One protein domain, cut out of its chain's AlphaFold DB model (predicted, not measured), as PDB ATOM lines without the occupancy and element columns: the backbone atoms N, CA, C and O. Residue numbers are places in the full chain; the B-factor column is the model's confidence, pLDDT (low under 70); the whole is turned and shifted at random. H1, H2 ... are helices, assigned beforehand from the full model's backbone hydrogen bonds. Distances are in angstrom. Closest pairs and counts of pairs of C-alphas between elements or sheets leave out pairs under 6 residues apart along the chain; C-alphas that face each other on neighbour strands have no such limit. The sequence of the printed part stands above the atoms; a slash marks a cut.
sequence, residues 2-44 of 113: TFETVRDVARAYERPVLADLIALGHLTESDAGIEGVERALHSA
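Overview. This is residues 2 to 44 of the 113 residues of an uncharacterized protein of Leucobacter massiliensis (UniProt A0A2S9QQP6). Two helices, H1 and the shorter H2, pack together at a steep angle and make a small head at one end of an elongated model. From H2 a long stretch with no named element, residues 24 to 36, leads away to H3, and residues 36 to 42 stick out free at the far end. The printed part has 43 residues with three named helices, in the order H1, H2, H3, and no named strand; the class is all helix. It is loose, with a radius of gyration of the C-alphas of 12.1 A, and the C-alphas span 35 by 18 by 12 A.

Along the chain. The longest helix, H1, covers residues 3 to 12, from C-alpha 3 at (-26.500, -3.822, -23.438) to C-alpha 12 at (-22.052, -17.153, -26.154), a length of 14.3 A. H2 covers residues 17 to 23 and begins with C-alpha 17 at (-25.045, -9.290, -31.764). H3 covers residues 37 to 43, and its C-alpha 43 is at (-28.326, 3.301, -53.344).

Arrangement. H1 and H2 touch, and their closest C-alphas, those of Ala 10 and Val 17, are 5.2 A apart. Their lines stand at a steep tilt of 55 degrees, and they run opposite ways. H3 is apart from H1 and from H2. In H1, H2 and H3 every O i to N i+4 pair is within hydrogen-bond range.

Size, cuts and confidence. The two C-alphas farthest apart, those of Ala 12 and His 42, are 35.2 A apart. The printed part has no cut. The link from H1 to H2 is tight, with 4 residues, and the link from H2 to H3 is long, with 13 residues. The mean pLDDT of the printed part is 86.1; residues 33 to 36 and 38 to 39 are under 70.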
ATOM      1  N   THR A   2     -29.458  -5.446 -19.841       93.94
ATOM      2  CA  THR A   2     -28.468  -4.412 -20.210       93.94
ATOM      3  C   THR A   2     -27.822  -4.722 -21.554       93.94
ATOM      4  O   THR A   2     -27.813  -5.877 -21.982       93.94
ATOM      5  N   PHE A   3     -27.230  -3.703 -22.177       94.62
ATOM      6  CA  PHE A   3     -26.500  -3.822 -23.438       94.62
ATOM      7  C   PHE A   3     -25.419  -4.912 -23.382       94.62
ATOM      8  O   PHE A   3     -25.322  -5.763 -24.263       94.62
ATOM      9  N   GLU A   4     -24.630  -4.922 -22.307       96.38
ATOM     10  CA  GLU A   4     -23.547  -5.882 -22.082       96.38
ATOM     11  C   GLU A   4     -24.097  -7.299 -21.958       96.38
ATOM     12  O   GLU A   4     -23.554  -8.220 -22.558       96.38
ATOM     13  N   THR A   5     -25.222  -7.459 -21.257       96.44
ATOM     14  CA  THR A   5     -25.874  -8.762 -21.094       96.44
ATOM     15  C   THR A   5     -26.312  -9.323 -22.447       96.44
ATOM     16  O   THR A   5     -26.080 -10.494 -22.731       96.44
ATOM     17  N   VAL A   6     -26.916  -8.493 -23.303       94.94
ATOM     18  CA  VAL A   6     -27.346  -8.909 -24.649       94.94
ATOM     19  C   VAL A   6     -26.147  -9.276 -25.517       94.94
ATOM     20  O   VAL A   6     -26.152 -10.328 -26.151       94.94
ATOM     21  N   ARG A   7     -25.091  -8.454 -25.503       95.00
ATOM     22  CA  ARG A   7     -23.846  -8.727 -26.232       95.00
ATOM     23  C   ARG A   7     -23.215 -10.050 -25.803       95.00
ATOM     24  O   ARG A   7     -22.796 -10.829 -26.658       95.00
ATOM     25  N   ASP A   8     -23.114 -10.281 -24.499       96.81
ATOM     26  CA  ASP A   8     -22.432 -11.448 -23.946       96.81
ATOM     27  C   ASP A   8     -23.228 -12.731 -24.225       96.81
ATOM     28  O   ASP A   8     -22.644 -13.736 -24.626       96.81
ATOM     29  N   VAL A   9     -24.563 -12.676 -24.135       95.50
ATOM     30  CA  VAL A   9     -25.450 -13.776 -24.545       95.50
ATOM     31  C   VAL A   9     -25.335 -14.043 -26.046       95.50
ATOM     32  O   VAL A   9     -25.090 -15.180 -26.437       95.50
ATOM     33  N   ALA A  10     -25.451 -13.022 -26.897       94.56
ATOM     34  CA  ALA A  10     -25.372 -13.203 -28.345       94.56
ATOM     35  C   ALA A  10     -24.039 -13.848 -28.767       94.56
ATOM     36  O   ALA A  10     -24.036 -14.778 -29.567       94.56
ATOM     37  N   ARG A  11     -22.913 -13.444 -28.162       94.25
ATOM     38  CA  ARG A  11     -21.606 -14.079 -28.407       94.25
ATOM     39  C   ARG A  11     -21.529 -15.517 -27.906       94.25
ATOM     40  O   ARG A  11     -20.974 -16.353 -28.608       94.25
ATOM     41  N   ALA A  12     -22.070 -15.806 -26.723       97.00
ATOM     42  CA  ALA A  12     -22.052 -17.153 -26.154       97.00
ATOM     43  C   ALA A  12     -22.831 -18.171 -27.004       97.00
ATOM     44  O   ALA A  12     -22.483 -19.346 -27.013       97.00
ATOM     45  N   TYR A  13     -23.860 -17.713 -27.723       94.69
ATOM     46  CA  TYR A  13     -24.679 -18.539 -28.613       94.69
ATOM     47  C   TYR A  13     -24.359 -18.340 -30.104       94.69
ATOM     48  O   TYR A  13     -25.145 -18.772 -30.941       94.69
ATOM     49  N   GLU A  14     -23.250 -17.671 -30.442       92.81
ATOM     50  CA  GLU A  14     -22.828 -17.404 -31.831       92.81
ATOM     51  C   GLU A  14     -23.906 -16.716 -32.694       92.81
ATOM     52  O   GLU A  14     -24.000 -16.900 -33.908       92.81
ATOM     53  N   ARG A  15     -24.739 -15.887 -32.060       89.62
ATOM     54  CA  ARG A  15     -25.820 -15.141 -32.704       89.62
ATOM     55  C   ARG A  15     -25.363 -13.751 -33.154       89.62
ATOM     56  O   ARG A  15     -24.451 -13.168 -32.557       89.62
ATOM     57  N   PRO A  16     -26.019 -13.162 -34.169       89.31
ATOM     58  CA  PRO A  16     -25.711 -11.807 -34.610       89.31
ATOM     59  C   PRO A  16     -26.015 -10.771 -33.514       89.31
ATOM     60  O   PRO A  16     -27.167 -10.428 -33.254       89.31
ATOM     61  N   VAL A  17     -24.961 -10.231 -32.898       92.44
ATOM     62  CA  VAL A  17     -25.045  -9.290 -31.764       92.44
ATOM     63  C   VAL A  17     -25.891  -8.054 -32.086       92.44
ATOM     64  O   VAL A  17     -26.704  -7.640 -31.265       92.44
ATOM     65  N   LEU A  18     -25.722  -7.466 -33.275       90.69
ATOM     66  CA  LEU A  18     -26.480  -6.276 -33.681       90.69
ATOM     67  C   LEU A  18     -27.979  -6.567 -33.818       90.69
ATOM     68  O   LEU A  18     -28.786  -5.744 -33.400       90.69
ATOM     69  N   ALA A  19     -28.351  -7.743 -34.334       86.94
ATOM     70  CA  ALA A  19     -29.754  -8.119 -34.491       86.94
ATOM     71  C   ALA A  19     -30.459  -8.238 -33.131       86.94
ATOM     72  O   ALA A  19     -31.552  -7.708 -32.955       86.94
ATOM     73  N   ASP A  20     -29.805  -8.860 -32.146       90.94
ATOM     74  CA  ASP A  20     -30.364  -9.012 -30.797       90.94
ATOM     75  C   ASP A  20     -30.452  -7.669 -30.053       90.94
ATOM     76  O   ASP A  20     -31.413  -7.419 -29.322       90.94
ATOM     77  N   LEU A  21     -29.482  -6.774 -30.262       92.62
ATOM     78  CA  LEU A  21     -29.511  -5.423 -29.697       92.62
ATOM     79  C   LEU A  21     -30.625  -4.561 -30.305       92.62
ATOM     80  O   LEU A  21     -31.251  -3.796 -29.571       92.62
ATOM     81  N   ILE A  22     -30.908  -4.706 -31.602       91.69
ATOM     82  CA  ILE A  22     -32.036  -4.033 -32.259       91.69
ATOM     83  C   ILE A  22     -33.366  -4.609 -31.763       91.69
ATOM     84  O   ILE A  22     -34.244  -3.859 -31.340       91.69
ATOM     85  N   ALA A  23     -33.501  -5.938 -31.731       89.88
ATOM     86  CA  ALA A  23     -34.730  -6.614 -31.309       89.88
ATOM     87  C   ALA A  23     -35.143  -6.272 -29.868       89.88
ATOM     88  O   ALA A  23     -36.330  -6.225 -29.547       89.88
ATOM     89  N   LEU A  24     -34.165  -6.016 -28.995       92.38
ATOM     90  CA  LEU A  24     -34.385  -5.636 -27.599       92.38
ATOM     91  C   LEU A  24     -34.446  -4.114 -27.382       92.38
ATOM     92  O   LEU A  24     -34.556  -3.669 -26.239       92.38
ATOM     93  N   GLY A  25     -34.388  -3.316 -28.453       91.06
ATOM     94  CA  GLY A  25     -34.520  -1.857 -28.410       91.06
ATOM     95  C   GLY A  25     -33.310  -1.124 -27.827       91.06
ATOM     96  O   GLY A  25     -33.425   0.036 -27.439       91.06
ATOM     97  N   HIS A  26     -32.154  -1.787 -27.739       92.25
ATOM     98  CA  HIS A  26     -30.899  -1.163 -27.312       92.25
ATOM     99  C   HIS A  26     -30.225  -0.362 -28.430       92.25
ATOM    100  O   HIS A  26     -29.437   0.533 -28.134       92.25
ATOM    101  N   LEU A  27     -30.519  -0.695 -29.686       91.25
ATOM    102  CA  LEU A  27     -30.088   0.024 -30.881       91.25
ATOM    103  C   LEU A  27     -31.276   0.182 -31.827       91.25
ATOM    104  O   LEU A  27     -32.182  -0.651 -31.847       91.25
ATOM    105  N   THR A  28     -31.250   1.225 -32.643       88.06
ATOM    106  CA  THR A  28     -32.078   1.313 -33.846       88.06
ATOM    107  C   THR A  28     -31.318   0.752 -35.049       88.06
ATOM    108  O   THR A  28     -30.092   0.635 -35.031       88.06
ATOM    109  N   GLU A  29     -32.027   0.430 -36.131       81.94
ATOM    110  CA  GLU A  29     -31.394   0.018 -37.396       81.94
ATOM    111  C   GLU A  29     -30.427   1.092 -37.923       81.94
ATOM    112  O   GLU A  29     -29.339   0.778 -38.409       81.94
ATOM    113  N   SER A  30     -30.769   2.368 -37.708       79.81
ATOM    114  CA  SER A  30     -29.911   3.503 -38.048       79.81
ATOM    115  C   SER A  30     -28.604   3.511 -37.251       79.81
ATOM    116  O   SER A  30     -27.559   3.826 -37.819       79.81
ATOM    117  N   ASP A  31     -28.631   3.158 -35.961       82.00
ATOM    118  CA  ASP A  31     -27.423   3.096 -35.122       82.00
ATOM    119  C   ASP A  31     -26.476   1.975 -35.565       82.00
ATOM    120  O   ASP A  31     -25.259   2.075 -35.410       82.00
ATOM    121  N   ALA A  32     -27.026   0.905 -36.143       74.81
ATOM    122  CA  ALA A  32     -26.258  -0.213 -36.674       74.81
ATOM    123  C   ALA A  32     -25.663   0.065 -38.068       74.81
ATOM    124  O   ALA A  32     -25.021  -0.816 -38.639       74.81
ATOM    125  N   GLY A  33     -25.885   1.259 -38.638       69.31
ATOM    126  CA  GLY A  33     -25.512   1.564 -40.021       69.31
ATOM    127  C   GLY A  33     -26.263   0.703 -41.041       69.31
ATOM    128  O   GLY A  33     -25.878   0.654 -42.209       69.31
ATOM    129  N   ILE A  34     -27.328   0.024 -40.604       65.56
ATOM    130  CA  ILE A  34     -28.251  -0.700 -41.464       65.56
ATOM    131  C   ILE A  34     -29.197   0.374 -41.992       65.56
ATOM    132  O   ILE A  34     -30.297   0.586 -41.488       65.56
ATOM    133  N   GLU A  35     -28.726   1.134 -42.981       62.66
ATOM    134  CA  GLU A  35     -29.651   1.844 -43.852       62.66
ATOM    135  C   GLU A  35     -30.608   0.776 -44.389       62.66
ATOM    136  O   GLU A  35     -30.142  -0.204 -44.971       62.66
ATOM    137  N   GLY A  36     -31.905   0.903 -44.075       69.56
ATOM    138  CA  GLY A  36     -32.904  -0.142 -44.319       69.56
ATOM    139  C   GLY A  36     -32.777  -0.754 -45.712       69.56
ATOM    140  O   GLY A  36     -32.297  -0.097 -46.639       69.56
ATOM    141  N   VAL A  37     -33.186  -2.014 -45.866       71.44
ATOM    142  CA  VAL A  37     -33.050  -2.773 -47.123       71.44
ATOM    143  C   VAL A  37     -33.514  -1.952 -48.330       71.44
ATOM    144  O   VAL A  37     -32.867  -1.983 -49.373       71.44
ATOM    145  N   GLU A  38     -34.567  -1.146 -48.180       69.00
ATOM    146  CA  GLU A  38     -35.053  -0.230 -49.209       69.00
ATOM    147  C   GLU A  38     -34.021   0.830 -49.613       69.00
ATOM    148  O   GLU A  38     -33.840   1.099 -50.796       69.00
ATOM    149  N   ARG A  39     -33.316   1.431 -48.651       68.56
ATOM    150  CA  ARG A  39     -32.290   2.452 -48.894       68.56
ATOM    151  C   ARG A  39     -30.999   1.842 -49.438       68.56
ATOM    152  O   ARG A  39     -30.390   2.425 -50.333       68.56
ATOM    153  N   ALA A  40     -30.618   0.655 -48.965       77.12
ATOM    154  CA  ALA A  40     -29.516  -0.119 -49.536       77.12
ATOM    155  C   ALA A  40     -29.804  -0.513 -50.996       77.12
ATOM    156  O   ALA A  40     -28.942  -0.364 -51.857       77.12
ATOM    157  N   LEU A  41     -31.036  -0.938 -51.299       79.88
ATOM    158  CA  LEU A  41     -31.469  -1.233 -52.664       79.88
ATOM    159  C   LEU A  41     -31.515   0.034 -53.531       79.88
ATOM    160  O   LEU A  41     -31.096  -0.000 -54.681       79.88
ATOM    161  N   HIS A  42     -31.980   1.156 -52.978       77.75
ATOM    162  CA  HIS A  42     -32.070   2.428 -53.698       77.75
ATOM    163  C   HIS A  42     -30.701   3.055 -54.007       77.75
ATOM    164  O   HIS A  42     -30.563   3.786 -54.982       77.75
ATOM    165  N   SER A  43     -29.696   2.797 -53.169       82.06
ATOM    166  CA  SER A  43     -28.326   3.301 -53.344       82.06
ATOM    167  C   SER A  43     -27.405   2.336 -54.094       82.06
ATOM    168  O   SER A  43     -26.292   2.721 -54.459       82.06
ATOM    169  N   ALA A  44     -27.848   1.101 -54.338       84.69
ATOM    170  CA  ALA A  44     -27.094   0.125 -55.104       84.69
ATOM    171  C   ALA A  44     -26.944   0.577 -56.561       84.69
ATOM    172  O   ALA A  44     -27.895   1.013 -57.207       84.69
TER     173      ALA A  44